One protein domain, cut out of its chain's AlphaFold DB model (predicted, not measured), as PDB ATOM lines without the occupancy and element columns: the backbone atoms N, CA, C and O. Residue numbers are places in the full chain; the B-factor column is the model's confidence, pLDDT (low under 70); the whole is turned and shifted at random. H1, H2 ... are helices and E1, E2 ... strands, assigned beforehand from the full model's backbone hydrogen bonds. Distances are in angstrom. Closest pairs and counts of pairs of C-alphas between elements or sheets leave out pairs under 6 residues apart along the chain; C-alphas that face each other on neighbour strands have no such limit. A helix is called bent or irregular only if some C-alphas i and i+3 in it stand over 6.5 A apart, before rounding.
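Overview. This is residues 75 to 214 of the 382 residues of an uncharacterized protein of marine sediment metagenome (UniProt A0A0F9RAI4). A narrow sheet, made of the long hairpin E2 and E3 with the short strand E1 beside E3, has the long helix H1 standing over one face; the short helices H2 to H6 gather round H1. The hairpin's tip and the loop after H1 make the two far ends, and after H7 residues 202 to 214 form a long loop away from the core. The 140 printed residues hold seven named helices and three named strands, in the order H1 H2 H3 H4 H5 E1 H6 E2 E3 H7; the sheet runs E1 E3 E2 and is mixed. The class is mixed, helices and strands; the whole is compact, with a radius of gyration of the C-alphas of 15.6 A and spans of 46 by 39 by 35 A.

Along the chain. E3, residues 188 to 196, is 25.4 A long and ends at C-alpha 196 (-20.620, 19.551, 17.293). E2, residues 173 to 180, is 22.9 A long; E1 is residues 144 to 146. H1, residues 79 to 98, is 28.6 A long and begins at C-alpha 79 (-20.822, 9.554, 29.556). H2 is residues 105 to 114, 15.8 A, and irregular: C-alphas 111 and 114 are 7.5 A apart. H3 is residues 116 to 119, H4 122 to 128, H5 134 to 139, H6 152 to 161, 14.1 A, and H7 198 to 201.

Arrangement. E3 and E2 are an antiparallel hairpin, with N 195 and O 173 at 2.7 A; E1 is parallel to E3, with N 145 and O 194 at 2.8 A. H1 and H6 on one face of the sheet make two layers, helices over a sheet. H1 lies over E1 and E3 at a height over the sheet of 11.9 A and stands up from it at 57 degrees. H1 is the hub, touching five helices. It touches H2 with residues 93 to 98 alone, closest C-alphas Ser 97 and Ala 108, 4.8 A, at a steep tilt of 57 degrees, opposite ways. With residues 79 to 86 alone it touches H4, Ala 83 to Val 124, 5.8 A between C-alphas, about perpendicular at 76 degrees. It also touches H5 and H6, with C-alphas Cys 79 and Arg 137 closest at 6.8 A and Val 89 and Ile 158 at 6.4 A. H1 and H3 only just touch, with 3 pairs of C-alphas within 8 A, the closest those of Leu 90 and Lys 116, 6.7 A. H4 only grazes the sheet; H1 and H7 are apart. Every O i to N i+4 pair is within hydrogen-bond range in H1, H4, H5 and H6, and 5 of 6 in H2; H3 and H7 are too short for one.

Size, cuts and confidence. The C-alphas of Ser 100 and Thr 184 are the two farthest apart, 46.4 A. The printed part has no cut. The link from H6 to E2, 11 residues, is long. Residues 181 to 187 and 198 to 210 have pLDDT under 70; the mean of the printed part is 87.6.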
ATOM      1  N   GLY A  75     -13.147   8.799  24.671       88.06
ATOM      2  CA  GLY A  75     -12.925   9.949  25.526       88.06
ATOM      3  C   GLY A  75     -12.585   9.552  26.951       88.06
ATOM      4  O   GLY A  75     -12.507   8.374  27.306       88.06
ATOM      5  N   THR A  76     -12.401  10.572  27.773       89.75
ATOM      6  CA  THR A  76     -11.976  10.497  29.171       89.75
ATOM      7  C   THR A  76     -13.045  11.006  30.135       89.75
ATOM      8  O   THR A  76     -12.924  10.784  31.341       89.75
ATOM      9  N   ILE A  77     -14.120  11.626  29.634       91.12
ATOM     10  CA  ILE A  77     -15.236  12.113  30.450       91.12
ATOM     11  C   ILE A  77     -16.306  11.016  30.585       91.12
ATOM     12  O   ILE A  77     -16.746  10.448  29.580       91.12
ATOM     13  N   PRO A  78     -16.778  10.689  31.806       91.69
ATOM     14  CA  PRO A  78     -17.872   9.743  31.989       91.69
ATOM     15  C   PRO A  78     -19.110  10.158  31.194       91.69
ATOM     16  O   PRO A  78     -19.584  11.291  31.304       91.69
ATOM     17  N   CYS A  79     -19.709   9.226  30.449       92.81
ATOM     18  CA  CYS A  79     -20.822   9.554  29.556       92.81
ATOM     19  C   CYS A  79     -22.036  10.154  30.296       92.81
ATOM     20  O   CYS A  79     -22.795  10.918  29.713       92.81
ATOM     21  N   ASN A  80     -22.221   9.882  31.595       92.06
ATOM     22  CA  ASN A  80     -23.280  10.523  32.383       92.06
ATOM     23  C   ASN A  80     -23.065  12.029  32.612       92.06
ATOM     24  O   ASN A  80     -24.054  12.740  32.783       92.06
ATOM     25  N   VAL A  81     -21.813  12.492  32.660       93.88
ATOM     26  CA  VAL A  81     -21.463  13.915  32.804       93.88
ATOM     27  C   VAL A  81     -21.780  14.622  31.488       93.88
ATOM     28  O   VAL A  81     -22.633  15.503  31.469       93.88
ATOM     29  N   VAL A  82     -21.248  14.114  30.372       96.00
ATOM     30  CA  VAL A  82     -21.542  14.617  29.016       96.00
ATOM     31  C   VAL A  82     -23.041  14.594  28.698       96.00
ATOM     32  O   VAL A  82     -23.615  15.560  28.203       96.00
ATOM     33  N   ALA A  83     -23.732  13.506  29.042       96.19
ATOM     34  CA  ALA A  83     -25.170  13.395  28.828       96.19
ATOM     35  C   ALA A  83     -25.997  14.354  29.703       96.19
ATOM     36  O   ALA A  83     -27.178  14.548  29.413       96.19
ATOM     37  N   SER A  84     -25.432  14.911  30.779       96.38
ATOM     38  CA  SER A  84     -26.103  15.940  31.583       96.38
ATOM     39  C   SER A  84     -26.050  17.292  30.877       96.38
ATOM     40  O   SER A  84     -27.103  17.897  30.708       96.38
ATOM     41  N   GLU A  85     -24.899  17.676  30.324       97.38
ATOM     42  CA  GLU A  85     -24.773  18.872  29.477       97.38
ATOM     43  C   GLU A  85     -25.719  18.823  28.269       97.38
ATOM     44  O   GLU A  85     -26.466  19.762  27.994       97.38
ATOM     45  N   ALA A  86     -25.781  17.675  27.584       97.56
ATOM     46  CA  ALA A  86     -26.709  17.493  26.472       97.56
ATOM     47  C   ALA A  86     -28.175  17.659  26.906       97.56
ATOM     48  O   ALA A  86     -28.993  18.174  26.146       97.56
ATOM     49  N   LYS A  87     -28.544  17.229  28.122       98.06
ATOM     50  CA  LYS A  87     -29.911  17.425  28.627       98.06
ATOM     51  C   LYS A  87     -30.225  18.894  28.855       98.06
ATOM     52  O   LYS A  87     -31.328  19.276  28.484       98.06
ATOM     53  N   GLU A  88     -29.295  19.666  29.413       98.06
ATOM     54  CA  GLU A  88     -29.485  21.099  29.665       98.06
ATOM     55  C   GLU A  88     -29.790  21.849  28.366       98.06
ATOM     56  O   GLU A  88     -30.814  22.525  28.278       98.06
ATOM     57  N   VAL A  89     -28.987  21.623  27.317       97.94
ATOM     58  CA  VAL A  89     -29.237  22.186  25.977       97.94
ATOM     59  C   VAL A  89     -30.638  21.822  25.490       97.94
ATOM     60  O   VAL A  89     -31.425  22.678  25.086       97.94
ATOM     61  N   LEU A  90     -30.985  20.535  25.548       98.06
ATOM     62  CA  LEU A  90     -32.272  20.066  25.053       98.06
ATOM     63  C   LEU A  90     -33.462  20.559  25.897       98.06
ATOM     64  O   LEU A  90     -34.559  20.690  25.359       98.06
ATOM     65  N   ASP A  91     -33.286  20.781  27.201       98.44
ATOM     66  CA  ASP A  91     -34.314  21.342  28.086       98.44
ATOM     67  C   ASP A  91     -34.575  22.820  27.764       98.44
ATOM     68  O   ASP A  91     -35.737  23.225  27.720       98.44
ATOM     69  N   ILE A  92     -33.538  23.595  27.424       98.31
ATOM     70  CA  ILE A  92     -33.702  24.976  26.942       98.31
ATOM     71  C   ILE A  92     -34.436  25.007  25.596       98.31
ATOM     72  O   ILE A  92     -35.370  25.791  25.438       98.31
ATOM     73  N   ILE A  93     -34.106  24.117  24.647       98.12
ATOM     74  CA  ILE A  93     -34.847  24.023  23.372       98.12
ATOM     75  C   ILE A  93     -36.336  23.746  23.634       98.12
ATOM     76  O   ILE A  93     -37.204  24.365  23.019       98.12
ATOM     77  N   VAL A  94     -36.655  22.844  24.569       98.25
ATOM     78  CA  VAL A  94     -38.047  22.576  24.960       98.25
ATOM     79  C   VAL A  94     -38.694  23.814  25.576       98.25
ATOM     80  O   VAL A  94     -39.822  24.139  25.207       98.25
ATOM     81  N   ALA A  95     -38.005  24.531  26.463       98.25
ATOM     82  CA  ALA A  95     -38.518  25.769  27.043       98.25
ATOM     83  C   ALA A  95     -38.839  26.813  25.959       98.25
ATOM     84  O   ALA A  95     -39.958  27.319  25.919       98.25
ATOM     85  N   TYR A  96     -37.918  27.049  25.019       98.31
ATOM     86  CA  TYR A  96     -38.122  27.991  23.911       98.31
ATOM     87  C   TYR A  96     -39.265  27.570  22.993       98.31
ATOM     88  O   TYR A  96     -40.011  28.421  22.530       98.31
ATOM     89  N   SER A  97     -39.475  26.269  22.778       98.06
ATOM     90  CA  SER A  97     -40.590  25.775  21.956       98.06
ATOM     91  C   SER A  97     -41.980  25.989  22.568       98.06
ATOM     92  O   SER A  97     -42.977  25.822  21.867       98.06
ATOM     93  N   ASN A  98     -42.048  26.337  23.858       97.81
ATOM     94  CA  ASN A  98     -43.288  26.586  24.594       97.81
ATOM     95  C   ASN A  98     -43.535  28.078  24.877       97.81
ATOM     96  O   ASN A  98     -44.601  28.420  25.383       97.81
ATOM     97  N   ASP A  99     -42.584  28.960  24.558       97.44
ATOM     98  CA  ASP A  99     -42.692  30.405  24.775       97.44
ATOM     99  C   ASP A  99     -42.843  31.142  23.441       97.44
ATOM    100  O   ASP A  99     -41.859  31.399  22.751       97.44
ATOM    101  N   SER A 100     -44.075  31.516  23.085       96.50
ATOM    102  CA  SER A 100     -44.379  32.209  21.824       96.50
ATOM    103  C   SER A 100     -43.754  33.600  21.701       96.50
ATOM    104  O   SER A 100     -43.756  34.162  20.609       96.50
ATOM    105  N   ASN A 101     -43.251  34.174  22.798       97.19
ATOM    106  CA  ASN A 101     -42.563  35.463  22.783       97.19
ATOM    107  C   ASN A 101     -41.048  35.312  22.592       97.19
ATOM    108  O   ASN A 101     -40.361  36.309  22.361       97.19
ATOM    109  N   ASN A 102     -40.510  34.092  22.690       96.06
ATOM    110  CA  ASN A 102     -39.090  33.854  22.497       96.06
ATOM    111  C   ASN A 102     -38.717  34.013  21.007       96.06
ATOM    112  O   ASN A 102     -39.364  33.396  20.155       96.06
ATOM    113  N   PRO A 103     -37.644  34.754  20.662       96.50
ATOM    114  CA  PRO A 103     -37.212  34.931  19.272       96.50
ATOM    115  C   PRO A 103     -36.933  33.622  18.518       96.50
ATOM    116  O   PRO A 103     -37.015  33.588  17.293       96.50
ATOM    117  N   TYR A 104     -36.624  32.541  19.237       97.56
ATOM    118  CA  TYR A 104     -36.340  31.230  18.664       97.56
ATOM    119  C   TYR A 104     -37.508  30.232  18.756       97.56
ATOM    120  O   TYR A 104     -37.302  29.052  18.464       97.56
ATOM    121  N   PHE A 105     -38.723  30.657  19.127       97.88
ATOM    122  CA  PHE A 105     -39.894  29.779  19.297       97.88
ATOM    123  C   PHE A 105     -40.130  28.835  18.106       97.88
ATOM    124  O   PHE A 105     -40.171  27.611  18.266       97.88
ATOM    125  N   GLU A 106     -40.221  29.384  16.890       97.94
ATOM    126  CA  GLU A 106     -40.488  28.598  15.676       97.94
ATOM    127  C   GLU A 106     -39.322  27.669  15.309       97.94
ATOM    128  O   GLU A 106     -39.531  26.507  14.940       97.94
ATOM    129  N   SER A 107     -38.079  28.132  15.477       97.44
ATOM    130  CA  SER A 107     -36.888  27.295  15.301       97.44
ATOM    131  C   SER A 107     -36.880  26.131  16.290       97.44
ATOM    132  O   SER A 107     -36.627  24.993  15.897       97.44
ATOM    133  N   ALA A 108     -37.217  26.371  17.557       97.88
ATOM    134  CA  ALA A 108     -37.248  25.345  18.590       97.88
ATOM    135  C   ALA A 108     -38.348  24.304  18.330       97.88
ATOM    136  O   ALA A 108     -38.087  23.099  18.399       97.88
ATOM    137  N   ARG A 109     -39.552  24.739  17.933       98.00
ATOM    138  CA  ARG A 109     -40.626  23.828  17.501       98.00
ATOM    139  C   ARG A 109     -40.222  23.001  16.285       98.00
ATOM    140  O   ARG A 109     -40.453  21.792  16.259       98.00
ATOM    141  N   THR A 110     -39.570  23.629  15.310       97.25
ATOM    142  CA  THR A 110     -39.070  22.951  14.107       97.25
ATOM    143  C   THR A 110     -38.003  21.910  14.447       97.25
ATOM    144  O   THR A 110     -38.049  20.797  13.920       97.25
ATOM    145  N   ALA A 111     -37.069  22.233  15.346       95.38
ATOM    146  CA  ALA A 111     -36.047  21.304  15.824       95.38
ATOM    147  C   ALA A 111     -36.686  20.082  16.514       95.38
ATOM    148  O   ALA A 111     -36.318  18.940  16.241       95.38
ATOM    149  N   LEU A 112     -37.705  20.304  17.347       96.81
ATOM    150  CA  LEU A 112     -38.375  19.256  18.122       96.81
ATOM    151  C   LEU A 112     -39.437  18.460  17.357       96.81
ATOM    152  O   LEU A 112     -40.040  17.564  17.948       96.81
ATOM    153  N   LYS A 113     -39.647  18.708  16.056       95.31
ATOM    154  CA  LYS A 113     -40.692  18.033  15.260       95.31
ATOM    155  C   LYS A 113     -40.638  16.500  15.332       95.31
ATOM    156  O   LYS A 113     -41.671  15.845  15.301       95.31
ATOM    157  N   ASN A 114     -39.432  15.940  15.463       92.12
ATOM    158  CA  ASN A 114     -39.178  14.496  15.541       92.12
ATOM    159  C   ASN A 114     -38.884  14.019  16.979       92.12
ATOM    160  O   ASN A 114     -38.437  12.893  17.191       92.12
ATOM    161  N   GLY A 115     -39.119  14.878  17.971       93.88
ATOM    162  CA  GLY A 115     -38.869  14.619  19.382       93.88
ATOM    163  C   GLY A 115     -37.460  14.990  19.854       93.88
ATOM    164  O   GLY A 115     -36.506  15.095  19.087       93.88
ATOM    165  N   LYS A 116     -37.327  15.144  21.176       94.75
ATOM    166  CA  LYS A 116     -36.111  15.618  21.859       94.75
ATOM    167  C   LYS A 116     -34.862  14.783  21.541       94.75
ATOM    168  O   LYS A 116     -33.798  15.328  21.284       94.75
ATOM    169  N   LEU A 117     -34.985  13.453  21.530       93.94
ATOM    170  CA  LEU A 117     -33.852  12.560  21.254       93.94
ATOM    171  C   LEU A 117     -33.436  12.541  19.780       93.94
ATOM    172  O   LEU A 117     -32.339  12.080  19.481       93.94
ATOM    173  N   ALA A 118     -34.271  13.042  18.864       93.56
ATOM    174  CA  ALA A 118     -33.911  13.146  17.454       93.56
ATOM    175  C   ALA A 118     -32.906  14.276  17.174       93.56
ATOM    176  O   ALA A 118     -32.415  14.362  16.053       93.56
ATOM    177  N   LEU A 119     -32.589  15.094  18.182       94.62
ATOM    178  CA  LEU A 119     -31.565  16.140  18.144       94.62
ATOM    179  C   LEU A 119     -30.174  15.644  18.548       94.62
ATOM    180  O   LEU A 119     -29.233  16.429  18.551       94.62
ATOM    181  N   LEU A 120     -30.030  14.371  18.914       94.38
ATOM    182  CA  LEU A 120     -28.763  13.786  19.341       94.38
ATOM    183  C   LEU A 120     -28.389  12.597  18.469       94.38
ATOM    184  O   LEU A 120     -29.258  11.863  17.994       94.38
ATOM    185  N   ARG A 121     -27.087  12.347  18.336       91.44
ATOM    186  CA  ARG A 121     -26.529  11.166  17.664       91.44
ATOM    187  C   ARG A 121     -25.516  10.440  18.538       91.44
ATOM    188  O   ARG A 121     -25.221  10.842  19.664       91.44
ATOM    189  N   GLY A 122     -25.030   9.321  18.005       90.62
ATOM    190  CA  GLY A 122     -23.907   8.575  18.560       90.62
ATOM    191  C   GLY A 122     -24.110   8.155  20.014       90.62
ATOM    192  O   GLY A 122     -25.219   7.829  20.447       90.62
ATOM    193  N   THR A 123     -23.015   8.170  20.764       93.31
ATOM    194  CA  THR A 123     -22.910   7.673  22.141       93.31
ATOM    195  C   THR A 123     -23.921   8.327  23.078       93.31
ATOM    196  O   THR A 123     -24.605   7.634  23.835       93.31
ATOM    197  N   VAL A 124     -24.084   9.651  22.992       95.69
ATOM    198  CA  VAL A 124     -24.997  10.407  23.861       95.69
ATOM    199  C   VAL A 124     -26.461  10.060  23.566       95.69
ATOM    200  O   VAL A 124     -27.239   9.866  24.508       95.69
ATOM    201  N   LYS A 125     -26.846   9.868  22.290       95.56
ATOM    202  CA  LYS A 125     -28.185   9.347  21.953       95.56
ATOM    203  C   LYS A 125     -28.391   7.935  22.497       95.56
ATOM    204  O   LYS A 125     -29.428   7.678  23.111       95.56
ATOM    205  N   LEU A 126     -27.426   7.030  22.318       96.38
ATOM    206  CA  LEU A 126     -27.520   5.661  22.844       96.38
ATOM    207  C   LEU A 126     -27.691   5.653  24.372       96.38
ATOM    208  O   LEU A 126     -28.527   4.916  24.911       96.38
ATOM    209  N   TYR A 127     -26.956   6.528  25.063       96.12
ATOM    210  CA  TYR A 127     -27.026   6.709  26.508       96.12
ATOM    211  C   TYR A 127     -28.396   7.231  26.961       96.12
ATOM    212  O   TYR A 127     -29.074   6.580  27.764       96.12
ATOM    213  N   LEU A 128     -28.822   8.395  26.456       96.25
ATOM    214  CA  LEU A 128     -30.058   9.062  26.883       96.25
ATOM    215  C   LEU A 128     -31.308   8.305  26.436       96.25
ATOM    216  O   LEU A 128     -32.275   8.194  27.194       96.25
ATOM    217  N   GLY A 129     -31.252   7.702  25.248       95.00
ATOM    218  CA  GLY A 129     -32.264   6.786  24.735       95.00
ATOM    219  C   GLY A 129     -32.327   5.459  25.490       95.00
ATOM    220  O   GLY A 129     -33.315   4.741  25.359       95.00
ATOM    221  N   LYS A 130     -31.347   5.146  26.350       95.19
ATOM    222  CA  LYS A 130     -31.251   3.879  27.097       95.19
ATOM    223  C   LYS A 130     -31.318   2.654  26.175       95.19
ATOM    224  O   LYS A 130     -32.012   1.692  26.495       95.19
ATOM    225  N   PHE A 131     -30.608   2.704  25.049       96.00
ATOM    226  CA  PHE A 131     -30.544   1.600  24.083       96.00
ATOM    227  C   PHE A 131     -29.612   0.458  24.518       96.00
ATOM    228  O   PHE A 131     -29.609  -0.600  23.908       96.00
ATOM    229  N   THR A 132     -28.827   0.668  25.574       94.69
ATOM    230  CA  THR A 132     -27.774  -0.244  26.043       94.69
ATOM    231  C   THR A 132     -28.025  -0.737  27.472       94.69
ATOM    232  O   THR A 132     -28.994  -0.347  28.137       94.69
ATOM    233  N   THR A 133     -27.125  -1.558  28.018       90.88
ATOM    234  CA  THR A 133     -27.180  -1.949  29.433       90.88
ATOM    235  C   THR A 133     -26.844  -0.783  30.367       90.88
ATOM    236  O   THR A 133     -26.229   0.221  30.001       90.88
ATOM    237  N   ARG A 134     -27.240  -0.907  31.640       87.56
ATOM    238  CA  ARG A 134     -26.808   0.045  32.678       87.56
ATOM    239  C   ARG A 134     -25.301  -0.020  32.913       87.56
ATOM    240  O   ARG A 134     -24.726   0.998  33.277       87.56
ATOM    241  N   GLU A 135     -24.697  -1.192  32.751       86.75
ATOM    242  CA  GLU A 135     -23.262  -1.383  32.943       86.75
ATOM    243  C   GLU A 135     -22.459  -0.620  31.891       86.75
ATOM    244  O   GLU A 135     -21.622   0.198  32.267       86.75
ATOM    245  N   TRP A 136     -22.799  -0.778  30.606       91.62
ATOM    246  CA  TRP A 136     -22.204   0.007  29.522       91.62
ATOM    247  C   TRP A 136     -22.300   1.505  29.817       91.62
ATOM    248  O   TRP A 136     -21.295   2.206  29.826       91.62
ATOM    249  N   ARG A 137     -23.484   1.997  30.210       89.56
ATOM    250  CA  ARG A 137     -23.674   3.424  30.537       89.56
ATOM    251  C   ARG A 137     -22.807   3.912  31.700       89.56
ATOM    252  O   ARG A 137     -22.521   5.098  31.775       89.56
ATOM    253  N   LYS A 138     -22.431   3.042  32.639       85.12
ATOM    254  CA  LYS A 138     -21.556   3.415  33.761       85.12
ATOM    255  C   LYS A 138     -20.079   3.453  33.373       85.12
ATOM    256  O   LYS A 138     -19.326   4.163  34.024       85.12
ATOM    257  N   LYS A 139     -19.680   2.648  32.389       86.69
ATOM    258  CA  LYS A 139     -18.279   2.412  32.019       86.69
ATOM    259  C   LYS A 139     -17.872   3.052  30.693       86.69
ATOM    260  O   LYS A 139     -16.699   3.003  30.358       86.69
ATOM    261  N   ARG A 140     -18.816   3.606  29.933       89.44
ATOM    262  CA  ARG A 140     -18.545   4.316  28.684       89.44
ATOM    263  C   ARG A 140     -18.113   5.752  28.973       89.44
ATOM    264  O   ARG A 140     -18.795   6.464  29.716       89.44
ATOM    265  N   PHE A 141     -17.034   6.175  28.328       91.81
ATOM    266  CA  PHE A 141     -16.499   7.534  28.395       91.81
ATOM    267  C   PHE A 141     -16.449   8.140  27.005       91.81
ATOM    268  O   PHE A 141     -16.108   7.432  26.070       91.81
ATOM    269  N   THR A 142     -16.800   9.409  26.861       92.69
ATOM    270  CA  THR A 142     -16.807  10.120  25.579       92.69
ATOM    271  C   THR A 142     -16.550  11.591  25.848       92.69
ATOM    272  O   THR A 142     -16.970  12.070  26.896       92.69
ATOM    273  N   ASN A 143     -15.872  12.290  24.942       92.81
ATOM    274  CA  ASN A 143     -15.607  13.724  25.089       92.81
ATOM    275  C   ASN A 143     -16.521  14.581  24.210       92.81
ATOM    276  O   ASN A 143     -16.373  15.792  24.198       92.81
ATOM    277  N   GLU A 144     -17.472  13.971  23.503       91.88
ATOM    278  CA  GLU A 144     -18.175  14.631  22.406       91.88
ATOM    279  C   GLU A 144     -19.697  14.575  22.582       91.88
ATOM    280  O   GLU A 144     -20.283  13.538  22.933       91.88
ATOM    281  N   ILE A 145     -20.366  15.677  22.247       94.38
ATOM    282  CA  ILE A 145     -21.813  15.740  22.047       94.38
ATOM    283  C   ILE A 145     -22.093  16.001  20.572       94.38
ATOM    284  O   ILE A 145     -21.842  17.076  20.049       94.38
ATOM    285  N   ASN A 146     -22.701  15.021  19.914       91.19
ATOM    286  CA  ASN A 146     -23.085  15.132  18.514       91.19
ATOM    287  C   ASN A 146     -24.544  15.606  18.400       91.19
ATOM    288  O   ASN A 146     -25.471  14.782  18.492       91.19
ATOM    289  N   PHE A 147     -24.764  16.910  18.203       92.75
ATOM    290  CA  PHE A 147     -26.096  17.460  17.950       92.75
ATOM    291  C   PHE A 147     -26.491  17.327  16.477       92.75
ATOM    292  O   PHE A 147     -25.703  17.523  15.556       92.75
ATOM    293  N   TRP A 148     -27.764  17.024  16.240       91.38
ATOM    294  CA  TRP A 148     -28.340  16.907  14.908       91.38
ATOM    295  C   TRP A 148     -29.503  17.871  14.738       91.38
ATOM    296  O   TRP A 148     -30.668  17.540  14.972       91.38
ATOM    297  N   THR A 149     -29.181  19.094  14.334       90.25
ATOM    298  CA  THR A 149     -30.179  20.128  14.087       90.25
ATOM    299  C   THR A 149     -29.732  21.074  12.989       90.25
ATOM    300  O   THR A 149     -28.607  21.561  12.990       90.25
ATOM    301  N   PHE A 150     -30.648  21.363  12.065       89.50
ATOM    302  CA  PHE A 150     -30.462  22.389  11.036       89.50
ATOM    303  C   PHE A 150     -30.762  23.800  11.562       89.50
ATOM    304  O   PHE A 150     -30.522  24.784  10.871       89.50
ATOM    305  N   GLN A 151     -31.266  23.914  12.792       92.75
ATOM    306  CA  GLN A 151     -31.507  25.189  13.464       92.75
ATOM    307  C   GLN A 151     -30.212  25.654  14.147       92.75
ATOM    308  O   GLN A 151     -30.139  25.725  15.371       92.75
ATOM    309  N   VAL A 152     -29.169  25.907  13.349       89.88
ATOM    310  CA  VAL A 152     -27.806  26.178  13.846       89.88
ATOM    311  C   VAL A 152     -27.765  27.425  14.725       89.88
ATOM    312  O   VAL A 152     -27.196  27.371  15.805       89.88
ATOM    313  N   GLY A 153     -28.440  28.511  14.331       92.25
ATOM    314  CA  GLY A 153     -28.482  29.743  15.133       92.25
ATOM    315  C   GLY A 153     -29.118  29.556  16.516       92.25
ATOM    316  O   GLY A 153     -28.640  30.125  17.489       92.25
ATOM    317  N   LEU A 154     -30.148  28.706  16.620       95.44
ATOM    318  CA  LEU A 154     -30.745  28.326  17.905       95.44
ATOM    319  C   LEU A 154     -29.743  27.548  18.769       95.44
ATOM    320  O   LEU A 154     -29.619  27.831  19.957       95.44
ATOM    321  N   LEU A 155     -29.058  26.557  18.190       94.94
ATOM    322  CA  LEU A 155     -28.102  25.735  18.930       94.94
ATOM    323  C   LEU A 155     -26.905  26.565  19.409       94.94
ATOM    324  O   LEU A 155     -26.582  26.510  20.591       94.94
ATOM    325  N   ASP A 156     -26.305  27.353  18.517       94.44
ATOM    326  CA  ASP A 156     -25.166  28.224  18.822       94.44
ATOM    327  C   ASP A 156     -25.521  29.208  19.952       94.44
ATOM    328  O   ASP A 156     -24.769  29.332  20.917       94.44
ATOM    329  N   HIS A 157     -26.711  29.822  19.906       95.94
ATOM    330  CA  HIS A 157     -27.188  30.712  20.969       95.94
ATOM    331  C   HIS A 157     -27.320  30.010  22.332       95.94
ATOM    332  O   HIS A 157     -26.929  30.564  23.359       95.94
ATOM    333  N   ILE A 158     -27.866  28.790  22.361       97.19
ATOM    334  CA  ILE A 158     -28.036  28.031  23.610       97.19
ATOM    335  C   ILE A 158     -26.685  27.577  24.172       97.19
ATOM    336  O   ILE A 158     -26.481  27.626  25.385       97.19
ATOM    337  N   LEU A 159     -25.768  27.130  23.313       96.38
ATOM    338  CA  LEU A 159     -24.426  26.722  23.728       96.38
ATOM    339  C   LEU A 159     -23.668  27.904  24.344       96.38
ATOM    340  O   LEU A 159     -23.146  27.775  25.452       96.38
ATOM    341  N   GLU A 160     -23.701  29.074  23.705       96.25
ATOM    342  CA  GLU A 160     -23.114  30.305  24.246       96.25
ATOM    343  C   GLU A 160     -23.724  30.677  25.609       96.25
ATOM    344  O   GLU A 160     -22.998  30.927  26.575       96.25
ATOM    345  N   GLN A 161     -25.055  30.624  25.736       96.88
ATOM    346  CA  GLN A 161     -25.755  30.880  27.000       96.88
ATOM    347  C   GLN A 161     -25.326  29.920  28.125       96.88
ATOM    348  O   GLN A 161     -25.273  30.315  29.291       96.88
ATOM    349  N   LEU A 162     -25.025  28.663  27.792       96.88
ATOM    350  CA  LEU A 162     -24.565  27.636  28.733       96.88
ATOM    351  C   LEU A 162     -23.048  27.671  28.995       96.88
ATOM    352  O   LEU A 162     -22.520  26.770  29.659       96.88
ATOM    353  N   GLY A 163     -22.354  28.699  28.498       96.12
ATOM    354  CA  GLY A 163     -20.930  28.925  28.730       96.12
ATOM    355  C   GLY A 163     -20.006  28.054  27.880       96.12
ATOM    356  O   GLY A 163     -18.856  27.852  28.263       96.12
ATOM    357  N   TRP A 164     -20.495  27.515  26.762       96.75
ATOM    358  CA  TRP A 164     -19.633  26.897  25.759       96.75
ATOM    359  C   TRP A 164     -18.908  27.984  24.963       96.75
ATOM    360  O   TRP A 164     -19.463  29.049  24.694       96.75
ATOM    361  N   ILE A 165     -17.671  27.708  24.562       96.00
ATOM    362  CA  ILE A 165     -16.820  28.632  23.813       96.00
ATOM    363  C   ILE A 165     -16.549  28.023  22.444       96.00
ATOM    364  O   ILE A 165     -16.090  26.890  22.347       96.00
ATOM    365  N   LYS A 166     -16.825  28.766  21.373       93.00
ATOM    366  CA  LYS A 166     -16.554  28.296  20.013       93.00
ATOM    367  C   LYS A 166     -15.065  28.413  19.701       93.00
ATOM    368  O   LYS A 166     -14.518  29.517  19.711       93.00
ATOM    369  N   ASN A 167     -14.422  27.293  19.395       89.81
ATOM    370  CA  ASN A 167     -13.041  27.271  18.939       89.81
ATOM    371  C   ASN A 167     -12.980  27.756  17.481       89.81
ATOM    372  O   ASN A 167     -13.720  27.288  16.617       89.81
ATOM    373  N   ILE A 168     -12.119  28.734  17.199       87.31
ATOM    374  CA  ILE A 168     -12.030  29.369  15.876       87.31
ATOM    375  C   ILE A 168     -11.369  28.438  14.850       87.31
ATOM    376  O   ILE A 168     -11.725  28.476  13.670       87.31
ATOM    377  N   GLU A 169     -10.422  27.609  15.292       85.62
ATOM    378  CA  GLU A 169      -9.640  26.721  14.432       85.62
ATOM    379  C   GLU A 169     -10.443  25.479  14.049       85.62
ATOM    380  O   GLU A 169     -10.626  25.205  12.863       85.62
ATOM    381  N   THR A 170     -10.973  24.764  15.045       82.25
ATOM    382  CA  THR A 170     -11.742  23.528  14.822       82.25
ATOM    383  C   THR A 170     -13.187  23.811  14.412       82.25
ATOM    384  O   THR A 170     -13.813  22.996  13.741       82.25
ATOM    385  N   ARG A 171     -13.708  25.004  14.743       83.94
ATOM    386  CA  ARG A 171     -15.122  25.411  14.600       83.94
ATOM    387  C   ARG A 171     -16.096  24.635  15.488       83.94
ATOM    388  O   ARG A 171     -17.310  24.800  15.320       83.94
ATOM    389  N   GLU A 172     -15.582  23.845  16.422       87.56
ATOM    390  CA  GLU A 172     -16.348  23.089  17.414       87.56
ATOM    391  C   GLU A 172     -16.668  23.968  18.631       87.56
ATOM    392  O   GLU A 172     -15.998  24.973  18.894       87.56
ATOM    393  N   TRP A 173     -17.713  23.617  19.382       93.81
ATOM    394  CA  TRP A 173     -17.992  24.248  20.672       93.81
ATOM    395  C   TRP A 173     -17.303  23.476  21.787       93.81
ATOM    396  O   TRP A 173     -17.463  22.270  21.882       93.81
ATOM    397  N   GLU A 174     -16.605  24.163  22.681       95.69
ATOM    398  CA  GLU A 174     -15.835  23.548  23.758       95.69
ATOM    399  C   GLU A 174     -16.327  24.008  25.129       95.69
ATOM    400  O   GLU A 174     -16.661  25.177  25.342       95.69
ATOM    401  N   LYS A 175     -16.343  23.088  26.092       95.88
ATOM    402  CA  LYS A 175     -16.596  23.398  27.499       95.88
ATOM    403  C   LYS A 175     -15.751  22.505  28.392       95.88
ATOM    404  O   LYS A 175     -15.777  21.280  28.276       95.88
ATOM    405  N   THR A 176     -15.025  23.113  29.326       95.56
ATOM    406  CA  THR A 176     -14.299  22.368  30.360       95.56
ATOM    407  C   THR A 176     -15.298  21.789  31.347       95.56
ATOM    408  O   THR A 176     -15.961  22.522  32.083       95.56
ATOM    409  N   LEU A 177     -15.398  20.463  31.379       93.50
ATOM    410  CA  LEU A 177     -16.242  19.757  32.331       93.50
ATOM    411  C   LEU A 177     -15.402  19.282  33.500       93.50
ATOM    412  O   LEU A 177     -14.300  18.765  33.327       93.50
ATOM    413  N   GLN A 178     -15.957  19.436  34.697       89.75
ATOM    414  CA  GLN A 178     -15.331  18.995  35.930       89.75
ATOM    415  C   GLN A 178     -16.215  17.963  36.612       89.75
ATOM    416  O   GLN A 178     -17.419  18.160  36.777       89.75
ATOM    417  N   TRP A 179     -15.610  16.859  37.032       87.94
ATOM    418  CA  TRP A 179     -16.299  15.839  37.807       87.94
ATOM    419  C   TRP A 179     -15.380  15.300  38.887       87.94
ATOM    420  O   TRP A 179     -14.159  15.263  38.754       87.94
ATOM    421  N   THR A 180     -15.987  14.874  39.981       78.75
ATOM    422  CA  THR A 180     -15.293  14.134  41.022       78.75
ATOM    423  C   THR A 180     -15.647  12.668  40.895       78.75
ATOM    424  O   THR A 180     -16.707  12.282  40.389       78.75
ATOM    425  N   THR A 181     -14.740  11.822  41.356       66.19
ATOM    426  CA  THR A 181     -15.066  10.423  41.583       66.19
ATOM    427  C   THR A 181     -15.329  10.241  43.069       66.19
ATOM    428  O   THR A 181     -14.442  10.522  43.864       66.19
ATOM    429  N   ASP A 182     -16.491   9.709  43.457       53.62
ATOM    430  CA  ASP A 182     -16.874   9.501  44.871       53.62
ATOM    431  C   ASP A 182     -15.914   8.575  45.677       53.62
ATOM    432  O   ASP A 182     -16.183   8.253  46.836       53.62
ATOM    433  N   PHE A 183     -14.822   8.083  45.074       54.59
ATOM    434  CA  PHE A 183     -13.777   7.303  45.743       54.59
ATOM    435  C   PHE A 183     -12.887   8.166  46.642       54.59
ATOM    436  O   PHE A 183     -12.431   7.679  47.678       54.59
ATOM    437  N   THR A 184     -12.681   9.429  46.268       50.41
ATOM    438  CA  THR A 184     -12.023  10.464  47.064       50.41
ATOM    439  C   THR A 184     -12.717  11.781  46.723       50.41
ATOM    440  O   THR A 184     -12.670  12.223  45.578       50.41
ATOM    441  N   ASP A 185     -13.334  12.451  47.699       47.88
ATOM    442  CA  ASP A 185     -13.908  13.803  47.524       47.88
ATOM    443  C   ASP A 185     -12.833  14.869  47.156       47.88
ATOM    444  O   ASP A 185     -13.112  16.064  47.115       47.88
ATOM    445  N   GLU A 186     -11.599  14.438  46.869       52.88
ATOM    446  CA  GLU A 186     -10.398  15.243  46.660       52.88
ATOM    447  C   GLU A 186      -9.902  15.239  45.202       52.88
ATOM    448  O   GLU A 186      -9.275  16.209  44.782       52.88
ATOM    449  N   MET A 187     -10.177  14.197  44.399       60.25
ATOM    450  CA  MET A 187      -9.746  14.183  42.993       60.25
ATOM    451  C   MET A 187     -10.812  14.793  42.091       60.25
ATOM    452  O   MET A 187     -11.802  14.155  41.714       60.25
ATOM    453  N   LYS A 188     -10.576  16.054  41.744       72.31
ATOM    454  CA  LYS A 188     -11.307  16.780  40.716       72.31
ATOM    455  C   LYS A 188     -10.639  16.509  39.371       72.31
ATOM    456  O   LYS A 188      -9.481  16.863  39.174       72.31
ATOM    457  N   PHE A 189     -11.364  15.857  38.477       81.25
ATOM    458  CA  PHE A 189     -10.945  15.664  37.098       81.25
ATOM    459  C   PHE A 189     -11.492  16.805  36.257       81.25
ATOM    460  O   PHE A 189     -12.595  17.296  36.513       81.25
ATOM    461  N   GLU A 190     -10.726  17.196  35.251       88.06
ATOM    462  CA  GLU A 190     -11.162  18.145  34.244       88.06
ATOM    463  C   GLU A 190     -10.728  17.678  32.862       88.06
ATOM    464  O   GLU A 190      -9.649  17.112  32.689       88.06
ATOM    465  N   ALA A 191     -11.604  17.880  31.889       89.94
ATOM    466  CA  ALA A 191     -11.311  17.645  30.487       89.94
ATOM    467  C   ALA A 191     -12.222  18.519  29.626       89.94
ATOM    468  O   ALA A 191     -13.295  18.950  30.060       89.94
ATOM    469  N   ILE A 192     -11.779  18.768  28.399       92.06
ATOM    470  CA  ILE A 192     -12.557  19.497  27.404       92.06
ATOM    471  C   ILE A 192     -13.587  18.536  26.816       92.06
ATOM    472  O   ILE A 192     -13.242  17.454  26.341       92.06
ATOM    473  N   CYS A 193     -14.854  18.935  26.884       93.00
ATOM    474  CA  CYS A 193     -15.924  18.339  26.106       93.00
ATOM    475  C   CYS A 193     -16.143  19.197  24.866       93.00
ATOM    476  O   CYS A 193     -16.237  20.420  24.989       93.00
ATOM    477  N   THR A 194     -16.273  18.563  23.709       91.50
ATOM    478  CA  THR A 194     -16.658  19.224  22.467       91.50
ATOM    479  C   THR A 194     -18.135  18.963  22.177       91.50
ATOM    480  O   THR A 194     -18.721  17.957  22.597       91.50
ATOM    481  N   ALA A 195     -18.782  19.913  21.521       88.44
ATOM    482  CA  ALA A 195     -20.137  19.805  21.029       88.44
ATOM    483  C   ALA A 195     -20.156  20.249  19.574       88.44
ATOM    484  O   ALA A 195     -19.887  21.407  19.247       88.44
ATOM    485  N   ASP A 196     -20.557  19.321  18.720       80.25
ATOM    486  CA  ASP A 196     -20.620  19.551  17.293       80.25
ATOM    487  C   ASP A 196     -22.046  19.681  16.817       80.25
ATOM    488  O   ASP A 196     -22.985  19.037  17.299       80.25
ATOM    489  N   ASN A 197     -22.187  20.557  15.831       70.06
ATOM    490  CA  ASN A 197     -23.379  20.673  15.023       70.06
ATOM    491  C   ASN A 197     -23.156  19.926  13.692       70.06
ATOM    492  O   ASN A 197     -22.321  19.033  13.564       70.06
ATOM    493  N   LEU A 198     -23.916  20.291  12.668       69.38
ATOM    494  CA  LEU A 198     -23.852  19.695  11.337       69.38
ATOM    495  C   LEU A 198     -22.525  19.911  10.577       69.38
ATOM    496  O   LEU A 198     -22.443  19.499   9.422       69.38
ATOM    497  N   ASN A 199     -21.498  20.523  11.176       59.28
ATOM    498  CA  ASN A 199     -20.154  20.627  10.593       59.28
ATOM    499  C   ASN A 199     -19.575  19.254  10.204       59.28
ATOM    500  O   ASN A 199     -18.862  19.149   9.211       59.28
ATOM    501  N   GLU A 200     -19.975  18.198  10.910       56.84
ATOM    502  CA  GLU A 200     -19.631  16.815  10.590       56.84
ATOM    503  C   GLU A 200     -20.460  16.193   9.449       56.84
ATOM    504  O   GLU A 200     -20.234  15.038   9.124       56.84
ATOM    505  N   LEU A 201     -21.435  16.874   8.825       62.03
ATOM    506  CA  LEU A 201     -22.326  16.274   7.802       62.03
ATOM    507  C   LEU A 201     -21.594  15.470   6.713       62.03
ATOM    508  O   LEU A 201     -22.176  14.532   6.158       62.03
ATOM    509  N   LEU A 202     -20.346  15.854   6.442       56.62
ATOM    510  CA  LEU A 202     -19.386  15.165   5.599       56.62
ATOM    511  C   LEU A 202     -18.248  14.620   6.467       56.62
ATOM    512  O   LEU A 202     -17.410  15.380   6.948       56.62
ATOM    513  N   ASP A 203     -18.186  13.300   6.614       55.12
ATOM    514  CA  ASP A 203     -17.008  12.631   7.162       55.12
ATOM    515  C   ASP A 203     -16.132  12.144   6.006       55.12
ATOM    516  O   ASP A 203     -16.381  11.101   5.392       55.12
ATOM    517  N   PHE A 204     -15.100  12.934   5.702       49.84
ATOM    518  CA  PHE A 204     -14.142  12.653   4.634       49.84
ATOM    519  C   PHE A 204     -13.277  11.416   4.914       49.84
ATOM    520  O   PHE A 204     -12.722  10.854   3.976       49.84
ATOM    521  N   THR A 205     -13.180  10.957   6.169       50.47
ATOM    522  CA  THR A 205     -12.389   9.762   6.522       50.47
ATOM    523  C   THR A 205     -13.116   8.454   6.203       50.47
ATOM    524  O   THR A 205     -12.490   7.396   6.098       50.47
ATOM    525  N   SER A 206     -14.441   8.518   6.026       50.47
ATOM    526  CA  SER A 206     -15.286   7.364   5.712       50.47
ATOM    527  C   SER A 206     -16.084   7.505   4.406       50.47
ATOM    528  O   SER A 206     -16.889   6.622   4.108       50.47
ATOM    529  N   GLU A 207     -15.856   8.579   3.634       52.88
ATOM    530  CA  GLU A 207     -16.590   8.942   2.405       52.88
ATOM    531  C   GLU A 207     -18.123   8.940   2.589       52.88
ATOM    532  O   GLU A 207     -18.873   8.512   1.709       52.88
ATOM    533  N   ASN A 208     -18.617   9.390   3.751       56.12
ATOM    534  CA  ASN A 208     -20.040   9.284   4.084       56.12
ATOM    535  C   ASN A 208     -20.728  10.627   4.310       56.12
ATOM    536  O   ASN A 208     -20.203  11.537   4.953       56.12
ATOM    537  N   TYR A 209     -21.985  10.660   3.869       61.94
ATOM    538  CA  TYR A 209     -22.990  11.607   4.322       61.94
ATOM    539  C   TYR A 209     -23.682  11.048   5.560       61.94
ATOM    540  O   TYR A 209     -24.070   9.877   5.607       61.94
ATOM    541  N   PHE A 210     -23.871  11.887   6.571       67.00
ATOM    542  CA  PHE A 210     -24.701  11.507   7.704       67.00
ATOM    543  C   PHE A 210     -26.188  11.652   7.385       67.00
ATOM    544  O   PHE A 210     -26.646  12.697   6.938       67.00
ATOM    545  N   GLU A 211     -26.959  10.601   7.661       70.56
ATOM    546  CA  GLU A 211     -28.390  10.546   7.347       70.56
ATOM    547  C   GLU A 211     -29.231  10.505   8.630       70.56
ATOM    548  O   GLU A 211     -29.867   9.520   8.955       70.56
ATOM    549  N   GLY A 212     -29.260  11.568   9.428       85.00
ATOM    550  CA  GLY A 212     -30.187  11.607  10.564       85.00
ATOM    551  C   GLY A 212     -29.713  10.849  11.804       85.00
ATOM    552  O   GLY A 212     -28.521  10.611  12.011       85.00
ATOM    553  N   THR A 213     -30.654  10.561  12.704       90.69
ATOM    554  CA  THR A 213     -30.334  10.197  14.090       90.69
ATOM    555  C   THR A 213     -30.813   8.838  14.540       90.69
ATOM    556  O   THR A 213     -30.469   8.464  15.660       90.69
ATOM    557  N   LYS A 214     -31.617   8.097  13.773       93.75
ATOM    558  CA  LYS A 214     -32.145   6.817  14.253       93.75
ATOM    559  C   LYS A 214     -31.023   5.789  14.390       93.75
ATOM    560  O   LYS A 214     -29.903   5.973  13.905       93.75
TER     561      LYS A 214